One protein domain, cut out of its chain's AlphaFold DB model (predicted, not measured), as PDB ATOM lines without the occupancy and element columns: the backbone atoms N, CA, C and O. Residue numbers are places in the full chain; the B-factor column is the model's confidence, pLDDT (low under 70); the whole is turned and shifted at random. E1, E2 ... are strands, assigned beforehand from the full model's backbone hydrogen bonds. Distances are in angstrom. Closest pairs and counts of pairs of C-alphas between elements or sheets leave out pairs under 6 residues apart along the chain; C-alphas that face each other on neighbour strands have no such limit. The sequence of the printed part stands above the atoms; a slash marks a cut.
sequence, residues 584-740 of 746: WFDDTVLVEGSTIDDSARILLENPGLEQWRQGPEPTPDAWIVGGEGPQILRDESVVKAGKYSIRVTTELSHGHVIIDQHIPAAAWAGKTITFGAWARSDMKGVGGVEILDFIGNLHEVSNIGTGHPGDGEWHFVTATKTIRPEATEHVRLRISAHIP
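What this domain is: This is residues 584 to 740 of the 746 residues of an uncharacterized protein of Lentisphaeria bacterium (UniProt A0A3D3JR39). Two strongly twisted five-strand sheets lie partly face to face as a sandwich, E3 E4 E1 E6 E9 over E2 E5 E10 E7 E8, with the second curled like part of a barrel. The sheets come close where E6 and E9 meet E7, and again where E3 and E4 meet E5; the long unnamed stretch 593 to 623 runs from E1 in the first sheet to E2 in the second. The printed part has 157 residues and ten named strands, E1 to E10 in chain order, with no named helix; the class is all strand, though under half of the residues, 76, are in named elements. Both sheets are antiparallel throughout. The whole is compact, with a radius of gyration of the C-alphas of 14.9 A and spans of 41 by 35 by 32 A.

How they stand to each other: One sheet runs E3, residues 630 to 635, E4, 645 to 650, E1, 584 to 592, E6, 672 to 680, and E9, 714 to 722. E3 and E4 form a hairpin, with N 631 and O 649 2.8 A apart. E1 bends by 53 degrees at residue 587; N 585 and O 646 of E1 and E4 are 3.0 A apart. N 589 and O 676 of E1 and E6 are within hydrogen-bond range at 2.8 A, and so are N 679 and O 715 of E6 and E9 at 2.8 A. The other sheet runs E2, residues 624 to 627, E5, 655 to 664, E10, 730 to 739, E7, 687 to 695, and E8, 698 to 701. Here N 624 and O 660 of E2 and E5 are 2.8 A apart, N 657 and O 737 of E5 and E10 2.8 A, and N 732 and O 692 of E10 and E7 2.8 A. E7 and E8 are a hairpin, with N 695 and O 698 2.8 A apart. Between the sheets, the closest C-alphas of E7 and E9 are those of Glu 690 and Ala 719, 5.7 A; those of E3 and E5 are Pro 630 and Val 657, 5.4 A. E1 and E5 are apart.

Where its parts are: E1 begins at C-alpha 584, (-27.072, 26.051, 40.881), and is 25.0 A long. E5 spans 28.3 A, E6 26.3 A, E7 26.5 A and E9 26.9 A. E10 spans 26.5 A and ends at C-alpha 739, (-33.878, 26.357, 50.279).

The domain as a whole: The C-alphas farthest apart, of Ser 637 and Glu 726, are 43.4 A apart. The printed part has no cut. The links E1 to E2 and E8 to E9 are long. The mean pLDDT of the printed part is 89.3; residues 618, 697 to 698 and 704 to 706 are under 70.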
ATOM      1  N   TRP A 584     -27.844  26.767  41.883       96.69
ATOM      2  CA  TRP A 584     -27.072  26.051  40.881       96.69
ATOM      3  C   TRP A 584     -25.690  25.731  41.418       96.69
ATOM      4  O   TRP A 584     -25.093  26.568  42.095       96.69
ATOM      5  N   PHE A 585     -25.177  24.554  41.072       96.38
ATOM      6  CA  PHE A 585     -23.777  24.213  41.294       96.38
ATOM      7  C   PHE A 585     -23.136  23.677  40.025       96.38
ATOM      8  O   PHE A 585     -23.802  23.100  39.164       96.38
ATOM      9  N   ASP A 586     -21.834  23.892  39.916       95.62
ATOM     10  CA  ASP A 586     -21.034  23.509  38.762       95.62
ATOM     11  C   ASP A 586     -19.557  23.363  39.167       95.62
ATOM     12  O   ASP A 586     -19.144  23.868  40.213       95.62
ATOM     13  N   ASP A 587     -18.785  22.663  38.338       93.12
ATOM     14  CA  ASP A 587     -17.324  22.537  38.378       93.12
ATOM     15  C   ASP A 587     -16.745  22.402  39.798       93.12
ATOM     16  O   ASP A 587     -16.196  23.329  40.405       93.12
ATOM     17  N   THR A 588     -16.943  21.207  40.350       93.38
ATOM     18  CA  THR A 588     -16.523  20.817  41.694       93.38
ATOM     19  C   THR A 588     -15.068  20.362  41.718       93.38
ATOM     20  O   THR A 588     -14.571  19.705  40.801       93.38
ATOM     21  N   VAL A 589     -14.368  20.673  42.807       93.00
ATOM     22  CA  VAL A 589     -12.943  20.383  42.964       93.00
ATOM     23  C   VAL A 589     -12.676  19.818  44.353       93.00
ATOM     24  O   VAL A 589     -13.126  20.365  45.353       93.00
ATOM     25  N   LEU A 590     -11.892  18.742  44.418       92.94
ATOM     26  CA  LEU A 590     -11.322  18.208  45.655       92.94
ATOM     27  C   LEU A 590      -9.805  18.162  45.529       92.94
ATOM     28  O   LEU A 590      -9.299  17.564  44.577       92.94
ATOM     29  N   VAL A 591      -9.105  18.722  46.516       92.06
ATOM     30  CA  VAL A 591      -7.639  18.726  46.593       92.06
ATOM     31  C   VAL A 591      -7.132  18.247  47.947       92.06
ATOM     32  O   VAL A 591      -7.802  18.388  48.969       92.06
ATOM     33  N   GLU A 592      -5.909  17.718  47.949       91.25
ATOM     34  CA  GLU A 592      -5.115  17.533  49.164       91.25
ATOM     35  C   GLU A 592      -4.407  18.851  49.513       91.25
ATOM     36  O   GLU A 592      -3.791  19.473  48.648       91.25
ATOM     37  N   GLY A 593      -4.475  19.267  50.776       88.62
ATOM     38  CA  GLY A 593      -3.995  20.563  51.256       88.62
ATOM     39  C   GLY A 593      -5.119  21.581  51.449       88.62
ATOM     40  O   GLY A 593      -6.292  21.231  51.430       88.62
ATOM     41  N   SER A 594      -4.737  22.838  51.687       86.81
ATOM     42  CA  SER A 594      -5.651  23.946  52.013       86.81
ATOM     43  C   SER A 594      -5.915  24.911  50.851       86.81
ATOM     44  O   SER A 594      -6.605  25.913  51.033       86.81
ATOM     45  N   THR A 595      -5.296  24.679  49.692       83.50
ATOM     46  CA  THR A 595      -5.250  25.641  48.586       83.50
ATOM     47  C   THR A 595      -5.733  24.974  47.311       83.50
ATOM     48  O   THR A 595      -5.194  23.944  46.913       83.50
ATOM     49  N   ILE A 596      -6.725  25.584  46.663       84.06
ATOM     50  CA  ILE A 596      -7.162  25.222  45.314       84.06
ATOM     51  C   ILE A 596      -6.460  26.170  44.339       84.06
ATOM     52  O   ILE A 596      -6.645  27.384  44.418       84.06
ATOM     53  N   ASP A 597      -5.646  25.615  43.445       81.19
ATOM     54  CA  ASP A 597      -4.969  26.335  42.366       81.19
ATOM     55  C   ASP A 597      -5.043  25.548  41.047       81.19
ATOM     56  O   ASP A 597      -5.512  24.411  41.015       81.19
ATOM     57  N   ASP A 598      -4.563  26.131  39.948       75.44
ATOM     58  CA  ASP A 598      -4.650  25.531  38.607       75.44
ATOM     59  C   ASP A 598      -3.857  24.215  38.445       75.44
ATOM     60  O   ASP A 598      -3.983  23.525  37.432       75.44
ATOM     61  N   SER A 599      -3.010  23.858  39.417       70.69
ATOM     62  CA  SER A 599      -2.250  22.602  39.445       70.69
ATOM     63  C   SER A 599      -2.941  21.489  40.240       70.69
ATOM     64  O   SER A 599      -2.475  20.343  40.240       70.69
ATOM     65  N   ALA A 600      -4.066  21.808  40.883       71.94
ATOM     66  CA  ALA A 600      -4.895  20.888  41.636       71.94
ATOM     67  C   ALA A 600      -5.283  19.651  40.816       71.94
ATOM     68  O   ALA A 600      -5.955  19.726  39.785       71.94
ATOM     69  N   ARG A 601      -4.921  18.464  41.314       73.69
ATOM     70  CA  ARG A 601      -5.467  17.215  40.782       73.69
ATOM     71  C   ARG A 601      -6.910  17.080  41.253       73.69
ATOM     72  O   ARG A 601      -7.136  16.961  42.448       73.69
ATOM     73  N   ILE A 602      -7.855  17.002  40.319       77.25
ATOM     74  CA  ILE A 602      -9.258  16.735  40.646       77.25
ATOM     75  C   ILE A 602      -9.417  15.257  41.014       77.25
ATOM     76  O   ILE A 602      -9.111  14.362  40.221       77.25
ATOM     77  N   LEU A 603      -9.854  15.013  42.246       81.38
ATOM     78  CA  LEU A 603      -9.978  13.680  42.844       81.38
ATOM     79  C   LEU A 603     -11.422  13.153  42.876       81.38
ATOM     80  O   LEU A 603     -11.663  12.088  43.435       81.38
ATOM     81  N   LEU A 604     -12.355  13.900  42.285       90.44
ATOM     82  CA  LEU A 604     -13.778  13.578  42.222       90.44
ATOM     83  C   LEU A 604     -14.132  12.810  40.949       90.44
ATOM     84  O   LEU A 604     -13.537  13.009  39.886       90.44
ATOM     85  N   GLU A 605     -15.168  11.987  41.047       91.75
ATOM     86  CA  GLU A 605     -15.872  11.439  39.895       91.75
ATOM     87  C   GLU A 605     -16.910  12.444  39.384       91.75
ATOM     88  O   GLU A 605     -17.630  13.058  40.167       91.75
ATOM     89  N   ASN A 606     -16.991  12.616  38.060       93.12
ATOM     90  CA  ASN A 606     -17.883  13.586  37.412       93.12
ATOM     91  C   ASN A 606     -17.826  15.009  38.035       93.12
ATOM     92  O   ASN A 606     -18.871  15.569  38.374       93.12
ATOM     93  N   PRO A 607     -16.624  15.607  38.188       91.81
ATOM     94  CA  PRO A 607     -16.448  16.873  38.902       91.81
ATOM     95  C   PRO A 607     -17.174  18.048  38.246       91.81
ATOM     96  O   PRO A 607     -17.719  18.900  38.937       91.81
ATOM     97  N   GLY A 608     -17.225  18.064  36.913       91.19
ATOM     98  CA  GLY A 608     -17.939  19.082  36.140       91.19
ATOM     99  C   GLY A 608     -19.446  18.860  36.040       91.19
ATOM    100  O   GLY A 608     -20.091  19.578  35.302       91.19
ATOM    101  N   LEU A 609     -20.013  17.840  36.703       93.00
ATOM    102  CA  LEU A 609     -21.460  17.564  36.691       93.00
ATOM    103  C   LEU A 609     -22.054  17.374  35.274       93.00
ATOM    104  O   LEU A 609     -23.226  17.640  35.016       93.00
ATOM    105  N   GLU A 610     -21.251  16.837  34.354       93.81
ATOM    106  CA  GLU A 610     -21.572  16.712  32.925       93.81
ATOM    107  C   GLU A 610     -22.255  15.385  32.561       93.81
ATOM    108  O   GLU A 610     -22.921  15.265  31.529       93.81
ATOM    109  N   GLN A 611     -22.065  14.346  33.375       93.38
ATOM    110  CA  GLN A 611     -22.575  13.006  33.078       93.38
ATOM    111  C   GLN A 611     -23.926  12.763  33.756       93.38
ATOM    112  O   GLN A 611     -24.037  12.861  34.974       93.38
ATOM    113  N   TRP A 612     -24.936  12.422  32.952       91.69
ATOM    114  CA  TRP A 612     -26.332  12.226  33.364       91.69
ATOM    115  C   TRP A 612     -26.931  10.999  32.661       91.69
ATOM    116  O   TRP A 612     -27.826  11.113  31.818       91.69
ATOM    117  N   ARG A 613     -26.391   9.800  32.924       85.12
ATOM    118  CA  ARG A 613     -26.781   8.572  32.199       85.12
ATOM    119  C   ARG A 613     -28.225   8.146  32.455       85.12
ATOM    120  O   ARG A 613     -28.789   7.440  31.623       85.12
ATOM    121  N   GLN A 614     -28.815   8.564  33.573       79.38
ATOM    122  CA  GLN A 614     -30.197   8.229  33.937       79.38
ATOM    123  C   GLN A 614     -31.245   9.155  33.293       79.38
ATOM    124  O   GLN A 614     -32.437   8.880  33.391       79.38
ATOM    125  N   GLY A 615     -30.810  10.192  32.570       79.31
ATOM    126  CA  GLY A 615     -31.677  11.238  32.027       79.31
ATOM    127  C   GLY A 615     -31.419  12.591  32.699       79.31
ATOM    128  O   GLY A 615     -30.511  12.701  33.516       79.31
ATOM    129  N   PRO A 616     -32.177  13.644  32.342       77.25
ATOM    130  CA  PRO A 616     -32.015  14.982  32.929       77.25
ATOM    131  C   PRO A 616     -32.406  15.066  34.420       77.25
ATOM    132  O   PRO A 616     -32.150  16.085  35.055       77.25
ATOM    133  N   GLU A 617     -33.010  14.003  34.956       75.31
ATOM    134  CA  GLU A 617     -33.467  13.807  36.336       75.31
ATOM    135  C   GLU A 617     -33.170  12.348  36.746       75.31
ATOM    136  O   GLU A 617     -33.181  11.480  35.863       75.31
ATOM    137  N   PRO A 618     -32.934  12.022  38.036       67.75
ATOM    138  CA  PRO A 618     -32.962  12.890  39.218       67.75
ATOM    139  C   PRO A 618     -31.576  13.222  39.807       67.75
ATOM    140  O   PRO A 618     -31.514  13.820  40.866       67.75
ATOM    141  N   THR A 619     -30.453  12.779  39.232       82.62
ATOM    142  CA  THR A 619     -29.112  13.084  39.775       82.62
ATOM    143  C   THR A 619     -28.025  12.916  38.712       82.62
ATOM    144  O   THR A 619     -28.155  12.011  37.875       82.62
ATOM    145  N   PRO A 620     -26.953  13.733  38.715       89.06
ATOM    146  CA  PRO A 620     -25.776  13.450  37.905       89.06
ATOM    147  C   PRO A 620     -25.105  12.144  38.351       89.06
ATOM    148  O   PRO A 620     -25.186  11.713  39.504       89.06
ATOM    149  N   ASP A 621     -24.401  11.501  37.427       90.19
ATOM    150  CA  ASP A 621     -23.697  10.254  37.707       90.19
ATOM    151  C   ASP A 621     -22.642  10.455  38.807       90.19
ATOM    152  O   ASP A 621     -21.953  11.475  38.816       90.19
ATOM    153  N   ALA A 622     -22.471   9.441  39.664       90.38
ATOM    154  CA  ALA A 622     -21.535   9.403  40.801       90.38
ATOM    155  C   ALA A 622     -21.874  10.322  41.994       90.38
ATOM    156  O   ALA A 622     -21.070  10.443  42.919       90.38
ATOM    157  N   TRP A 623     -23.075  10.905  42.012       92.88
ATOM    158  CA  TRP A 623     -23.566  11.727  43.117       92.88
ATOM    159  C   TRP A 623     -24.836  11.147  43.744       92.88
ATOM    160  O   TRP A 623     -25.732  10.654  43.051       92.88
ATOM    161  N   ILE A 624     -24.900  11.203  45.072       92.69
ATOM    162  CA  ILE A 624     -25.966  10.634  45.899       92.69
ATOM    163  C   ILE A 624     -26.849  11.772  46.403       92.69
ATOM    164  O   ILE A 624     -26.375  12.648  47.116       92.69
ATOM    165  N   VAL A 625     -28.137  11.745  46.063       91.44
ATOM    166  CA  VAL A 625     -29.107  12.756  46.508       91.44
ATOM    167  C   VAL A 625     -29.699  12.369  47.855       91.44
ATOM    168  O   VAL A 625     -30.031  11.206  48.090       91.44
ATOM    169  N   GLY A 626     -29.880  13.361  48.718       89.62
ATOM    170  CA  GLY A 626     -30.624  13.238  49.962       89.62
ATOM    171  C   GLY A 626     -31.223  14.573  50.396       89.62
ATOM    172  O   GLY A 626     -31.230  15.549  49.645       89.62
ATOM    173  N   GLY A 627     -31.695  14.615  51.638       87.12
ATOM    174  CA  GLY A 627     -32.301  15.808  52.221       87.12
ATOM    175  C   GLY A 627     -33.826  15.815  52.132       87.12
ATOM    176  O   GLY A 627     -34.460  14.770  51.989       87.12
ATOM    177  N   GLU A 628     -34.412  17.002  52.257       86.44
ATOM    178  CA  GLU A 628     -35.850  17.209  52.455       86.44
ATOM    179  C   GLU A 628     -36.561  17.555  51.133       86.44
ATOM    180  O   GLU A 628     -36.415  18.657  50.598       86.44
ATOM    181  N   GLY A 629     -37.333  16.600  50.597       86.75
ATOM    182  CA  GLY A 629     -38.083  16.746  49.338       86.75
ATOM    183  C   GLY A 629     -37.229  17.172  48.133       86.75
ATOM    184  O   GLY A 629     -37.608  18.117  47.435       86.75
ATOM    185  N   PRO A 630     -36.047  16.563  47.903       91.94
ATOM    186  CA  PRO A 630     -35.056  17.088  46.972       91.94
ATOM    187  C   PRO A 630     -35.536  17.040  45.518       91.94
ATOM    188  O   PRO A 630     -36.002  16.013  45.031       91.94
ATOM    189  N   GLN A 631     -35.347  18.145  44.800       92.06
ATOM    190  CA  GLN A 631     -35.593  18.271  43.365       92.06
ATOM    191  C   GLN A 631     -34.287  18.688  42.684       92.06
ATOM    192  O   GLN A 631     -33.835  19.828  42.824       92.06
ATOM    193  N   ILE A 632     -33.667  17.752  41.964       91.69
ATOM    194  CA  ILE A 632     -32.382  17.955  41.286       91.69
ATOM    195  C   ILE A 632     -32.591  17.834  39.779       91.69
ATOM    196  O   ILE A 632     -33.050  16.810  39.272       91.69
ATOM    197  N   LEU A 633     -32.242  18.899  39.069       91.19
ATOM    198  CA  LEU A 633     -32.531  19.074  37.654       91.19
ATOM    199  C   LEU A 633     -31.241  19.422  36.916       91.19
ATOM    200  O   LEU A 633     -30.439  20.216  37.407       91.19
ATOM    201  N   ARG A 634     -31.051  18.877  35.715       94.50
ATOM    202  CA  ARG A 634     -29.990  19.335  34.812       94.50
ATOM    203  C   ARG A 634     -30.378  20.660  34.158       94.50
ATOM    204  O   ARG A 634     -31.456  20.754  33.571       94.50
ATOM    205  N   ASP A 635     -29.496  21.655  34.196       93.69
ATOM    206  CA  ASP A 635     -29.693  22.938  33.509       93.69
ATOM    207  C   ASP A 635     -28.655  23.119  32.394       93.69
ATOM    208  O   ASP A 635     -27.472  22.845  32.575       93.69
ATOM    209  N   GLU A 636     -29.109  23.559  31.221       95.31
ATOM    210  CA  GLU A 636     -28.261  23.810  30.041       95.31
ATOM    211  C   GLU A 636     -28.132  25.318  29.749       95.31
ATOM    212  O   GLU A 636     -27.392  25.733  28.860       95.31
ATOM    213  N   SER A 637     -28.892  26.150  30.471       95.00
ATOM    214  CA  SER A 637     -29.003  27.596  30.254       95.00
ATOM    215  C   SER A 637     -28.213  28.414  31.272       95.00
ATOM    216  O   SER A 637     -27.673  29.470  30.939       95.00
ATOM    217  N   VAL A 638     -28.116  27.918  32.505       95.56
ATOM    218  CA  VAL A 638     -27.355  28.533  33.592       95.56
ATOM    219  C   VAL A 638     -26.169  27.637  33.907       95.56
ATOM    220  O   VAL A 638     -26.273  26.741  34.728       95.56
ATOM    221  N   VAL A 639     -25.042  27.866  33.241       96.62
ATOM    222  CA  VAL A 639     -23.857  26.993  33.309       96.62
ATOM    223  C   VAL A 639     -22.623  27.849  33.568       96.62
ATOM    224  O   VAL A 639     -22.486  28.929  32.983       96.62
ATOM    225  N   LYS A 640     -21.736  27.404  34.459       96.50
ATOM    226  CA  LYS A 640     -20.459  28.067  34.735       96.50
ATOM    227  C   LYS A 640     -19.367  27.574  33.797       96.50
ATOM    228  O   LYS A 640     -18.589  28.391  33.298       96.50
ATOM    229  N   ALA A 641     -19.300  26.263  33.587       91.62
ATOM    230  CA  ALA A 641     -18.313  25.601  32.747       91.62
ATOM    231  C   ALA A 641     -18.931  24.374  32.062       91.62
ATOM    232  O   ALA A 641     -19.883  23.791  32.551       91.62
ATOM    233  N   GLY A 642     -18.404  23.979  30.901       93.25
ATOM    234  CA  GLY A 642     -18.945  22.824  30.181       93.25
ATOM    235  C   GLY A 642     -20.302  23.100  29.521       93.25
ATOM    236  O   GLY A 642     -20.464  24.107  28.827       93.25
ATOM    237  N   LYS A 643     -21.232  22.153  29.641       94.50
ATOM    238  CA  LYS A 643     -22.569  22.184  29.028       94.50
ATOM    239  C   LYS A 643     -23.694  22.129  30.046       94.50
ATOM    240  O   LYS A 643     -24.798  22.545  29.693       94.50
ATOM    241  N   TYR A 644     -23.450  21.575  31.228       95.25
ATOM    242  CA  TYR A 644     -24.493  21.298  32.201       95.25
ATOM    243  C   TYR A 644     -24.079  21.765  33.586       95.25
ATOM    244  O   TYR A 644     -22.974  21.495  34.028       95.25
ATOM    245  N   SER A 645     -25.015  22.380  34.297       95.31
ATOM    246  CA  SER A 645     -24.928  22.547  35.745       95.31
ATOM    247  C   SER A 645     -26.023  21.729  36.424       95.31
ATOM    248  O   SER A 645     -26.985  21.274  35.783       95.31
ATOM    249  N   ILE A 646     -25.897  21.550  37.736       94.31
ATOM    250  CA  ILE A 646     -27.024  21.084  38.541       94.31
ATOM    251  C   ILE A 646     -27.850  22.287  38.977       94.31
ATOM    252  O   ILE A 646     -27.302  23.316  39.360       94.31
ATOM    253  N   ARG A 647     -29.170  22.131  38.974       93.94
ATOM    254  CA  ARG A 647     -30.137  23.060  39.550       93.94
ATOM    255  C   ARG A 647     -30.896  22.352  40.659       93.94
ATOM    256  O   ARG A 647     -31.546  21.336  40.420       93.94
ATOM    257  N   VAL A 648     -30.818  22.903  41.860       94.50
ATOM    258  CA  VAL A 648     -31.308  22.294  43.096       94.50
ATOM    259  C   VAL A 648     -32.461  23.116  43.659       94.50
ATOM    260  O   VAL A 648     -32.368  24.340  43.750       94.50
ATOM    261  N   THR A 649     -33.548  22.450  44.041       93.31
ATOM    262  CA  THR A 649     -34.653  23.020  44.825       93.31
ATOM    263  C   THR A 649     -35.327  21.934  45.673       93.31
ATOM    264  O   THR A 649     -34.861  20.796  45.703       93.31
ATOM    265  N   THR A 650     -36.418  22.272  46.359       91.25
ATOM    266  CA  THR A 650     -37.263  21.330  47.105       91.25
ATOM    267  C   THR A 650     -38.727  21.476  46.695       91.25
ATOM    268  O   THR A 650     -39.177  22.569  46.339       91.25
ATOM    269  N   GLU A 651     -39.474  20.374  46.749       86.50
ATOM    270  CA  GLU A 651     -40.938  20.381  46.605       86.50
ATOM    271  C   GLU A 651     -41.659  20.904  47.858       86.50
ATOM    272  O   GLU A 651     -42.845  21.222  47.806       86.50
ATOM    273  N   LEU A 652     -40.937  21.025  48.975       85.38
ATOM    274  CA  LEU A 652     -41.462  21.505  50.247       85.38
ATOM    275  C   LEU A 652     -41.471  23.039  50.336       85.38
ATOM    276  O   LEU A 652     -40.888  23.770  49.518       85.38
ATOM    277  N   SER A 653     -42.127  23.542  51.384       83.38
ATOM    278  CA  SER A 653     -42.177  24.975  51.689       83.38
ATOM    279  C   SER A 653     -40.772  25.543  51.931       83.38
ATOM    280  O   SER A 653     -40.452  26.634  51.463       83.38
ATOM    281  N   HIS A 654     -39.898  24.756  52.548       87.06
ATOM    282  CA  HIS A 654     -38.466  24.968  52.706       87.06
ATOM    283  C   HIS A 654     -37.785  23.604  52.869       87.06
ATOM    284  O   HIS A 654     -38.456  22.611  53.148       87.06
ATOM    285  N   GLY A 655     -36.464  23.534  52.726       86.25
ATOM    286  CA  GLY A 655     -35.773  22.269  52.952       86.25
ATOM    287  C   GLY A 655     -34.268  22.326  52.770       86.25
ATOM    288  O   GLY A 655     -33.750  23.144  52.005       86.25
ATOM    289  N   HIS A 656     -33.565  21.437  53.467       90.06
ATOM    290  CA  HIS A 656     -32.146  21.184  53.232       90.06
ATOM    291  C   HIS A 656     -31.972  20.052  52.224       90.06
ATOM    292  O   HIS A 656     -32.277  18.899  52.514       90.06
ATOM    293  N   VAL A 657     -31.483  20.381  51.032       93.00
ATOM    294  CA  VAL A 657     -31.212  19.426  49.955       93.00
ATOM    295  C   VAL A 657     -29.712  19.212  49.844       93.00
ATOM    296  O   VAL A 657     -28.942  20.172  49.814       93.00
ATOM    297  N   ILE A 658     -29.298  17.949  49.787       93.38
ATOM    298  CA  ILE A 658     -27.886  17.567  49.798       93.38
ATOM    299  C   ILE A 658     -27.557  16.640  48.638       93.38
ATOM    300  O   ILE A 658     -28.378  15.824  48.210       93.38
ATOM    301  N   ILE A 659     -26.331  16.769  48.142       93.12
ATOM    302  CA  ILE A 659     -25.794  15.929  47.080       93.12
ATOM    303  C   ILE A 659     -24.363  15.555  47.465       93.12
ATOM    304  O   ILE A 659     -23.485  16.414  47.534       93.12
ATOM    305  N   ASP A 660     -24.145  14.270  47.730       94.69
ATOM    306  CA  ASP A 660     -22.915  13.756  48.324       94.69
ATOM    307  C   ASP A 660     -22.107  12.920  47.319       94.69
ATOM    308  O   ASP A 660     -22.658  12.141  46.536       94.69
ATOM    309  N   GLN A 661     -20.780  13.009  47.406       94.19
ATOM    310  CA  GLN A 661     -19.861  11.982  46.917       94.19
ATOM    311  C   GLN A 661     -19.044  11.439  48.090       94.19
ATOM    312  O   GLN A 661     -18.598  12.190  48.959       94.19
ATOM    313  N   HIS A 662     -18.872  10.121  48.151       93.50
ATOM    314  CA  HIS A 662     -18.175   9.457  49.252       93.50
ATOM    315  C   HIS A 662     -16.783   9.008  48.804       93.50
ATOM    316  O   HIS A 662     -16.652   8.328  47.786       93.50
ATOM    317  N   ILE A 663     -15.755   9.326  49.591       92.44
ATOM    318  CA  ILE A 663     -14.376   8.861  49.376       92.44
ATOM    319  C   ILE A 663     -13.907   7.995  50.560       92.44
ATOM    320  O   ILE A 663     -14.353   8.223  51.684       92.44
ATOM    321  N   PRO A 664     -13.004   7.013  50.375       92.94
ATOM    322  CA  PRO A 664     -12.584   6.122  51.464       92.94
ATOM    323  C   PRO A 664     -11.799   6.854  52.561       92.94
ATOM    324  O   PRO A 664     -10.723   7.381  52.285       92.94
ATOM    325  N   ALA A 665     -12.267   6.825  53.814       92.38
ATOM    326  CA  ALA A 665     -11.650   7.590  54.908       92.38
ATOM    327  C   ALA A 665     -10.185   7.195  55.169       92.38
ATOM    328  O   ALA A 665      -9.331   8.056  55.369       92.38
ATOM    329  N   ALA A 666      -9.862   5.902  55.060       89.69
ATOM    330  CA  ALA A 666      -8.524   5.370  55.328       89.69
ATOM    331  C   ALA A 666      -7.407   5.994  54.466       89.69
ATOM    332  O   ALA A 666      -6.256   6.034  54.891       89.69
ATOM    333  N   ALA A 667      -7.722   6.480  53.261       90.62
ATOM    334  CA  ALA A 667      -6.742   7.135  52.390       90.62
ATOM    335  C   ALA A 667      -6.479   8.606  52.768       90.62
ATOM    336  O   ALA A 667      -5.486   9.189  52.323       90.62
ATOM    337  N   TRP A 668      -7.368   9.191  53.574       92.88
ATOM    338  CA  TRP A 668      -7.409  10.616  53.903       92.88
ATOM    339  C   TRP A 668      -7.208  10.907  55.390       92.88
ATOM    340  O   TRP A 668      -6.942  12.051  55.736       92.88
ATOM    341  N   ALA A 669      -7.277   9.895  56.256       92.88
ATOM    342  CA  ALA A 669      -7.032  10.008  57.690       92.88
ATOM    343  C   ALA A 669      -5.729  10.775  58.003       92.88
ATOM    344  O   ALA A 669      -4.653  10.444  57.500       92.88
ATOM    345  N   GLY A 670      -5.837  11.827  58.818       93.06
ATOM    346  CA  GLY A 670      -4.737  12.718  59.197       93.06
ATOM    347  C   GLY A 670      -4.326  13.748  58.136       93.06
ATOM    348  O   GLY A 670      -3.447  14.568  58.403       93.06
ATOM    349  N   LYS A 671      -4.932  13.738  56.944       94.44
ATOM    350  CA  LYS A 671      -4.638  14.694  55.870       94.44
ATOM    351  C   LYS A 671      -5.616  15.859  55.881       94.44
ATOM    352  O   LYS A 671      -6.805  15.692  56.145       94.44
ATOM    353  N   THR A 672      -5.119  17.037  55.524       94.56
ATOM    354  CA  THR A 672      -5.959  18.191  55.196       94.56
ATOM    355  C   THR A 672      -6.433  18.086  53.755       94.56
ATOM    356  O   THR A 672      -5.628  17.813  52.864       94.56
ATOM    357  N   ILE A 673      -7.724  18.308  53.536       93.81
ATOM    358  CA  ILE A 673      -8.336  18.395  52.213       93.81
ATOM    359  C   ILE A 673      -9.189  19.660  52.099       93.81
ATOM    360  O   ILE A 673      -9.764  20.121  53.092       93.81
ATOM    361  N   THR A 674      -9.307  20.177  50.877       92.94
ATOM    362  CA  THR A 674     -10.215  21.275  50.531       92.94
ATOM    363  C   THR A 674     -11.151  20.829  49.417       92.94
ATOM    364  O   THR A 674     -10.708  20.333  48.379       92.94
ATOM    365  N   PHE A 675     -12.449  21.014  49.639       94.00
ATOM    366  CA  PHE A 675     -13.520  20.757  48.684       94.00
ATOM    367  C   PHE A 675     -14.145  22.087  48.272       94.00
ATOM    368  O   PHE A 675     -14.338  22.966  49.111       94.00
ATOM    369  N   GLY A 676     -14.439  22.253  46.988       92.75
ATOM    370  CA  GLY A 676     -15.028  23.466  46.447       92.75
ATOM    371  C   GLY A 676     -15.987  23.193  45.301       92.75
ATOM    372  O   GLY A 676     -15.913  22.152  44.649       92.75
ATOM    373  N   ALA A 677     -16.879  24.143  45.058       94.00
ATOM    374  CA  ALA A 677     -17.788  24.143  43.921       94.00
ATOM    375  C   ALA A 677     -18.087  25.582  43.504       94.00
ATOM    376  O   ALA A 677     -18.129  26.487  44.343       94.00
ATOM    377  N   TRP A 678     -18.355  25.802  42.221       95.56
ATOM    378  CA  TRP A 678     -19.052  27.015  41.819       95.56
ATOM    379  C   TRP A 678     -20.513  26.895  42.224       95.56
ATOM    380  O   TRP A 678     -21.157  25.892  41.937       95.56
ATOM    381  N   ALA A 679     -21.034  27.924  42.881       96.38
ATOM    382  CA  ALA A 679     -22.428  28.046  43.266       96.38
ATOM    383  C   ALA A 679     -23.009  29.339  42.688       96.38
ATOM    384  O   ALA A 679     -22.300  30.341  42.576       96.38
ATOM    385  N   ARG A 680     -24.294  29.324  42.337       96.25
ATOM    386  CA  ARG A 680     -25.052  30.509  41.922       96.25
ATOM    387  C   ARG A 680     -26.426  30.498  42.568       96.25
ATOM    388  O   ARG A 680     -27.103  29.473  42.565       96.25
ATOM    389  N   SER A 681     -26.841  31.640  43.105       94.81
ATOM    390  CA  SER A 681     -28.166  31.835  43.699       94.81
ATOM    391  C   SER A 681     -28.482  33.323  43.870       94.81
ATOM    392  O   SER A 681     -27.588  34.123  44.150       94.81
ATOM    393  N   ASP A 682     -29.752  33.694  43.743       92.06
ATOM    394  CA  ASP A 682     -30.302  35.000  44.135       92.06
ATOM    395  C   ASP A 682     -30.714  35.049  45.619       92.06
ATOM    396  O   ASP A 682     -31.067  36.098  46.155       92.06
ATOM    397  N   MET A 683     -30.641  33.913  46.314       90.44
ATOM    398  CA  MET A 683     -30.920  33.804  47.740       90.44
ATOM    399  C   MET A 683     -29.607  33.826  48.534       90.44
ATOM    400  O   MET A 683     -28.636  33.139  48.206       90.44
ATOM    401  N   LYS A 684     -29.570  34.619  49.606       88.12
ATOM    402  CA  LYS A 684     -28.388  34.769  50.465       88.12
ATOM    403  C   LYS A 684     -28.233  33.582  51.418       88.12
ATOM    404  O   LYS A 684     -29.179  33.201  52.096       88.12
ATOM    405  N   GLY A 685     -27.017  33.050  51.514       84.56
ATOM    406  CA  GLY A 685     -26.609  32.025  52.476       84.56
ATOM    407  C   GLY A 685     -27.094  30.606  52.171       84.56
ATOM    408  O   GLY A 685     -26.917  29.731  53.006       84.56
ATOM    409  N   VAL A 686     -27.698  30.361  51.004       86.00
ATOM    410  CA  VAL A 686     -28.404  29.094  50.735       86.00
ATOM    411  C   VAL A 686     -27.544  27.996  50.116       86.00
ATOM    412  O   VAL A 686     -27.910  26.836  50.220       86.00
ATOM    413  N   GLY A 687     -26.453  28.334  49.426       89.56
ATOM    414  CA  GLY A 687     -25.646  27.374  48.664       89.56
ATOM    415  C   GLY A 687     -24.231  27.268  49.212       89.56
ATOM    416  O   GLY A 687     -23.545  28.286  49.305       89.56
ATOM    417  N   GLY A 688     -23.789  26.062  49.558       92.94
ATOM    418  CA  GLY A 688     -22.475  25.823  50.148       92.94
ATOM    419  C   GLY A 688     -21.930  24.425  49.880       92.94
ATOM    420  O   GLY A 688     -22.559  23.602  49.213       92.94
ATOM    421  N   VAL A 689     -20.737  24.174  50.415       93.75
ATOM    422  CA  VAL A 689     -20.084  22.863  50.393       93.75
ATOM    423  C   VAL A 689     -19.596  22.484  51.785       93.75
ATOM    424  O   VAL A 689     -19.208  23.350  52.567       93.75
ATOM    425  N   GLU A 690     -19.603  21.191  52.089       94.62
ATOM    426  CA  GLU A 690     -19.233  20.646  53.397       94.62
ATOM    427  C   GLU A 690     -18.360  19.392  53.236       94.62
ATOM    428  O   GLU A 690     -18.482  18.641  52.265       94.62
ATOM    429  N   ILE A 691     -17.488  19.147  54.219       95.06
ATOM    430  CA  ILE A 691     -16.694  17.918  54.339       95.06
ATOM    431  C   ILE A 691     -17.041  17.249  55.664       95.06
ATOM    432  O   ILE A 691     -16.869  17.857  56.720       95.06
ATOM    433  N   LEU A 692     -17.489  15.996  55.607       93.88
ATOM    434  CA  LEU A 692     -17.881  15.216  56.777       93.88
ATOM    435  C   LEU A 692     -17.001  13.979  56.905       93.88
ATOM    436  O   LEU A 692     -16.926  13.188  55.965       93.88
ATOM    437  N   ASP A 693     -16.394  13.763  58.067       92.88
ATOM    438  CA  ASP A 693     -15.761  12.486  58.410       92.88
ATOM    439  C   ASP A 693     -16.533  11.766  59.520       92.88
ATOM    440  O   ASP A 693     -17.244  12.392  60.306       92.88
ATOM    441  N   PHE A 694     -16.423  10.438  59.560       87.56
ATOM    442  CA  PHE A 694     -17.228   9.578  60.429       87.56
ATOM    443  C   PHE A 694     -16.329   8.707  61.308       87.56
ATOM    444  O   PHE A 694     -15.349   8.148  60.828       87.56
ATOM    445  N   ILE A 695     -16.672   8.565  62.588       82.31
ATOM    446  CA  ILE A 695     -16.092   7.594  63.525       82.31
ATOM    447  C   ILE A 695     -17.266   6.800  64.101       82.31
ATOM    448  O   ILE A 695     -18.006   7.286  64.960       82.31
ATOM    449  N   GLY A 696     -17.489   5.595  63.569       77.81
ATOM    450  CA  GLY A 696     -18.756   4.887  63.765       77.81
ATOM    451  C   GLY A 696     -19.942   5.741  63.296       77.81
ATOM    452  O   GLY A 696     -19.947   6.237  62.173       77.81
ATOM    453  N   ASN A 697     -20.925   5.956  64.175       68.56
ATOM    454  CA  ASN A 697     -22.115   6.765  63.869       68.56
ATOM    455  C   ASN A 697     -21.926   8.274  64.112       68.56
ATOM    456  O   ASN A 697     -22.800   9.065  63.757       68.56
ATOM    457  N   LEU A 698     -20.815   8.687  64.728       67.38
ATOM    458  CA  LEU A 698     -20.531  10.094  65.004       67.38
ATOM    459  C   LEU A 698     -19.837  10.726  63.805       67.38
ATOM    460  O   LEU A 698     -18.912  10.144  63.244       67.38
ATOM    461  N   HIS A 699     -20.230  11.945  63.450       82.56
ATOM    462  CA  HIS A 699     -19.593  12.692  62.372       82.56
ATOM    463  C   HIS A 699     -19.160  14.078  62.828       82.56
ATOM    464  O   HIS A 699     -19.742  14.646  63.749       82.56
ATOM    465  N   GLU A 700     -18.147  14.623  62.162       83.19
ATOM    466  CA  GLU A 700     -17.799  16.034  62.269       83.19
ATOM    467  C   GLU A 700     -17.813  16.689  60.895       83.19
ATOM    468  O   GLU A 700     -17.235  16.182  59.934       83.19
ATOM    469  N   VAL A 701     -18.430  17.864  60.842       88.06
ATOM    470  CA  VAL A 701     -18.514  18.741  59.675       88.06
ATOM    471  C   VAL A 701     -17.317  19.704  59.660       88.06
ATOM    472  O   VAL A 701     -16.775  20.076  60.703       88.06
ATOM    473  N   SER A 702     -16.844  20.077  58.473       88.75
ATOM    474  CA  SER A 702     -15.915  21.197  58.268       88.75
ATOM    475  C   SER A 702     -16.541  22.509  58.731       88.75
ATOM    476  O   SER A 702     -17.744  22.671  58.570       88.75
ATOM    477  N   ASN A 703     -15.751  23.488  59.186       73.75
ATOM    478  CA  ASN A 703     -16.284  24.837  59.409       73.75
ATOM    479  C   ASN A 703     -17.066  25.292  58.173       73.75
ATOM    480  O   ASN A 703     -16.522  25.304  57.065       73.75
ATOM    481  N   ILE A 704     -18.346  25.604  58.370       61.69
ATOM    482  CA  ILE A 704     -19.236  26.001  57.287       61.69
ATOM    483  C   ILE A 704     -18.724  27.357  56.791       61.69
ATOM    484  O   ILE A 704     -18.744  28.344  57.529       61.69
ATOM    485  N   GLY A 705     -18.186  27.390  55.570       59.72
ATOM    486  CA  GLY A 705     -17.793  28.637  54.918       59.72
ATOM    487  C   GLY A 705     -18.999  29.563  54.747       59.72
ATOM    488  O   GLY A 705     -20.147  29.128  54.823       59.72
ATOM    489  N   THR A 706     -18.768  30.854  54.499       62.41
ATOM    490  CA  THR A 706     -19.865  31.761  54.138       62.41
ATOM    491  C   THR A 706     -20.537  31.219  52.876       62.41
ATOM    492  O   THR A 706     -19.898  31.177  51.823       62.41
ATOM    493  N   GLY A 707     -21.789  30.763  52.983       79.19
ATOM    494  CA  GLY A 707     -22.568  30.314  51.829       79.19
ATOM    495  C   GLY A 707     -22.717  31.412  50.768       79.19
ATOM    496  O   GLY A 707     -22.301  32.556  50.963       79.19
ATOM    497  N   HIS A 708     -23.338  31.072  49.642       90.50
ATOM    498  CA  HIS A 708     -23.519  31.970  48.501       90.50
ATOM    499  C   HIS A 708     -24.068  33.359  48.911       90.50
ATOM    500  O   HIS A 708     -25.052  33.414  49.651       90.50
ATOM    501  N   PRO A 709     -23.513  34.492  48.438       90.00
ATOM    502  CA  PRO A 709     -23.913  35.829  48.901       90.00
ATOM    503  C   PRO A 709     -25.323  36.257  48.463       90.00
ATOM    504  O   PRO A 709     -25.900  37.157  49.072       90.00
ATOM    505  N   GLY A 710     -25.888  35.598  47.451       91.62
ATOM    506  CA  GLY A 710     -27.249  35.847  46.961       91.62
ATOM    507  C   GLY A 710     -27.347  36.972  45.932       91.62
ATOM    508  O   GLY A 710     -28.404  37.561  45.766       91.62
ATOM    509  N   ASP A 711     -26.251  37.317  45.260       94.25
ATOM    510  CA  ASP A 711     -26.212  38.380  44.248       94.25
ATOM    511  C   ASP A 711     -26.569  37.893  42.830       94.25
ATOM    512  O   ASP A 711     -26.520  38.672  41.880       94.25
ATOM    513  N   GLY A 712     -26.949  36.620  42.676       94.50
ATOM    514  CA  GLY A 712     -27.316  36.026  41.392       94.50
ATOM    515  C   GLY A 712     -26.133  35.734  40.466       94.50
ATOM    516  O   GLY A 712     -26.359  35.249  39.352       94.50
ATOM    517  N   GLU A 713     -24.900  35.981  40.908       96.25
ATOM    518  CA  GLU A 713     -23.674  35.685  40.170       96.25
ATOM    519  C   GLU A 713     -23.085  34.333  40.586       96.25
ATOM    520  O   GLU A 713     -23.575  33.677  41.498       96.25
ATOM    521  N   TRP A 714     -22.059  33.872  39.873       97.00
ATOM    522  CA  TRP A 714     -21.338  32.656  40.244       97.00
ATOM    523  C   TRP A 714     -20.220  32.968  41.237       97.00
ATOM    524  O   TRP A 714     -19.320  33.750  40.928       97.00
ATOM    525  N   HIS A 715     -20.214  32.271  42.369       95.06
ATOM    526  CA  HIS A 715     -19.168  32.348  43.388       95.06
ATOM    527  C   HIS A 715     -18.567  30.977  43.650       95.06
ATOM    528  O   HIS A 715     -19.275  29.974  43.673       95.06
ATOM    529  N   PHE A 716     -17.254  30.927  43.853       92.94
ATOM    530  CA  PHE A 716     -16.581  29.686  44.217       92.94
ATOM    531  C   PHE A 716     -16.608  29.525  45.737       92.94
ATOM    532  O   PHE A 716     -15.970  30.294  46.457       92.94
ATOM    533  N   VAL A 717     -17.375  28.548  46.222       92.00
ATOM    534  CA  VAL A 717     -17.508  28.229  47.647       92.00
ATOM    535  C   VAL A 717     -16.584  27.075  48.005       92.00
ATOM    536  O   VAL A 717     -16.405  26.155  47.208       92.00
ATOM    537  N   THR A 718     -15.980  27.117  49.194       91.94
ATOM    538  CA  THR A 718     -15.009  26.109  49.634       91.94
ATOM    539  C   THR A 718     -15.181  25.732  51.100       91.94
ATOM    540  O   THR A 718     -15.663  26.514  51.920       91.94
ATOM    541  N   ALA A 719     -14.743  24.520  51.426       92.75
ATOM    542  CA  ALA A 719     -14.611  23.999  52.775       92.75
ATOM    543  C   ALA A 719     -13.261  23.290  52.912       92.75
ATOM    544  O   ALA A 719     -12.842  22.563  52.012       92.75
ATOM    545  N   THR A 720     -12.589  23.477  54.049       92.94
ATOM    546  CA  THR A 720     -11.297  22.843  54.348       92.94
ATOM    547  C   THR A 720     -11.395  22.104  55.675       92.94
ATOM    548  O   THR A 720     -11.850  22.675  56.668       92.94
ATOM    549  N   LYS A 721     -10.954  20.842  55.714       93.62
ATOM    550  CA  LYS A 721     -10.925  20.030  56.939       93.62
ATOM    551  C   LYS A 721      -9.706  19.114  56.954       93.62
ATOM    552  O   LYS A 721      -9.339  18.535  55.933       93.62
ATOM    553  N   THR A 722      -9.100  18.961  58.128       95.12
ATOM    554  CA  THR A 722      -8.183  17.848  58.408       95.12
ATOM    555  C   THR A 722      -9.001  16.658  58.867       95.12
ATOM    556  O   THR A 722      -9.695  16.751  59.877       95.12
ATOM    557  N   ILE A 723      -8.945  15.565  58.108       94.81
ATOM    558  CA  ILE A 723      -9.697  14.350  58.417       94.81
ATOM    559  C   ILE A 723      -9.107  13.709  59.663       94.81
ATOM    560  O   ILE A 723      -7.887  13.535  59.763       94.81
ATOM    561  N   ARG A 724      -9.973  13.347  60.607       92.56
ATOM    562  CA  ARG A 724      -9.561  12.732  61.867       92.56
ATOM    563  C   ARG A 724      -8.804  11.423  61.597       92.56
ATOM    564  O   ARG A 724      -9.247  10.638  60.753       92.56
ATOM    565  N   PRO A 725      -7.656  11.171  62.254       92.19
ATOM    566  CA  PRO A 725      -6.873   9.948  62.048       92.19
ATOM    567  C   PRO A 725      -7.666   8.652  62.272       92.19
ATOM    568  O   PRO A 725      -7.360   7.625  61.672       92.19
ATOM    569  N   GLU A 726      -8.687   8.708  63.121       90.00
ATOM    570  CA  GLU A 726      -9.547   7.593  63.508       90.00
ATOM    571  C   GLU A 726     -10.776   7.443  62.600       90.00
ATOM    572  O   GLU A 726     -11.589   6.548  62.833       90.00
ATOM    573  N   ALA A 727     -10.940   8.302  61.585       88.69
ATOM    574  CA  ALA A 727     -12.093   8.267  60.699       88.69
ATOM    575  C   ALA A 727     -12.229   6.898  60.011       88.69
ATOM    576  O   ALA A 727     -11.322   6.404  59.333       88.69
ATOM    577  N   THR A 728     -13.397   6.292  60.176       82.50
ATOM    578  CA  THR A 728     -13.765   4.986  59.636       82.50
ATOM    579  C   THR A 728     -14.690   5.138  58.430       82.50
ATOM    580  O   THR A 728     -15.389   6.136  58.292       82.50
ATOM    581  N   GLU A 729     -14.737   4.118  57.570       82.75
ATOM    582  CA  GLU A 729     -15.648   4.035  56.415       82.75
ATOM    583  C   GLU A 729     -15.348   5.059  55.304       82.75
ATOM    584  O   GLU A 729     -14.515   4.797  54.427       82.75
ATOM    585  N   HIS A 730     -15.996   6.223  55.327       90.56
ATOM    586  CA  HIS A 730     -15.959   7.219  54.257       90.56
ATOM    587  C   HIS A 730     -15.887   8.651  54.791       90.56
ATOM    588  O   HIS A 730     -16.363   8.969  55.877       90.56
ATOM    589  N   VAL A 731     -15.334   9.532  53.966       94.31
ATOM    590  CA  VAL A 731     -15.509  10.983  54.054       94.31
ATOM    591  C   VAL A 731     -16.585  11.369  53.040       94.31
ATOM    592  O   VAL A 731     -16.528  10.923  51.891       94.31
ATOM    593  N   ARG A 732     -17.575  12.167  53.449       95.19
ATOM    594  CA  ARG A 732     -18.599  12.714  52.547       95.19
ATOM    595  C   ARG A 732     -18.213  14.118  52.117       95.19
ATOM    596  O   ARG A 732     -17.861  14.953  52.948       95.19
ATOM    597  N   LEU A 733     -18.301  14.351  50.818       95.56
ATOM    598  CA  LEU A 733     -18.109  15.640  50.173       95.56
ATOM    599  C   LEU A 733     -19.477  16.089  49.701       95.56
ATOM    600  O   LEU A 733     -20.072  15.441  48.839       95.56
ATOM    601  N   ARG A 734     -19.995  17.140  50.321       95.12
ATOM    602  CA  ARG A 734     -21.401  17.501  50.219       95.12
ATOM    603  C   ARG A 734     -21.568  18.840  49.547       95.12
ATOM    604  O   ARG A 734     -21.037  19.838  50.024       95.12
ATOM    605  N   ILE A 735     -22.372  18.865  48.498       94.00
ATOM    606  CA  ILE A 735     -23.022  20.075  48.013       94.00
ATOM    607  C   ILE A 735     -24.309  20.257  48.818       94.00
ATOM    608  O   ILE A 735     -25.106  19.327  48.945       94.00
ATOM    609  N   SER A 736     -24.487  21.449  49.377       92.44
ATOM    610  CA  SER A 736     -25.492  21.754  50.392       92.44
ATOM    611  C   SER A 736     -26.353  22.931  49.935       92.44
ATOM    612  O   SER A 736     -25.826  24.010  49.651       92.44
ATOM    613  N   ALA A 737     -27.669  22.726  49.832       93.50
ATOM    614  CA  ALA A 737     -28.637  23.748  49.442       93.50
ATOM    615  C   ALA A 737     -29.741  23.897  50.503       93.50
ATOM    616  O   ALA A 737     -30.636  23.060  50.612       93.50
ATOM    617  N   HIS A 738     -29.702  24.981  51.275       91.12
ATOM    618  CA  HIS A 738     -30.738  25.356  52.237       91.12
ATOM    619  C   HIS A 738     -31.783  26.236  51.553       91.12
ATOM    620  O   HIS A 738     -31.642  27.455  51.516       91.12
ATOM    621  N   ILE A 739     -32.824  25.629  50.987       91.31
ATOM    622  CA  ILE A 739     -33.878  26.357  50.279       91.31
ATOM    623  C   ILE A 739     -34.841  26.971  51.307       91.31
ATOM    624  O   ILE A 739     -35.534  26.222  52.002       91.31
ATOM    625  N   PRO A 740     -34.921  28.308  51.427       88.00
ATOM    626  CA  PRO A 740     -35.776  28.951  52.410       88.00
ATOM    627  C   PRO A 740     -37.242  28.957  51.966       88.00
ATOM    628  O   PRO A 740     -37.585  28.806  50.785       88.00
TER     629      PRO A 740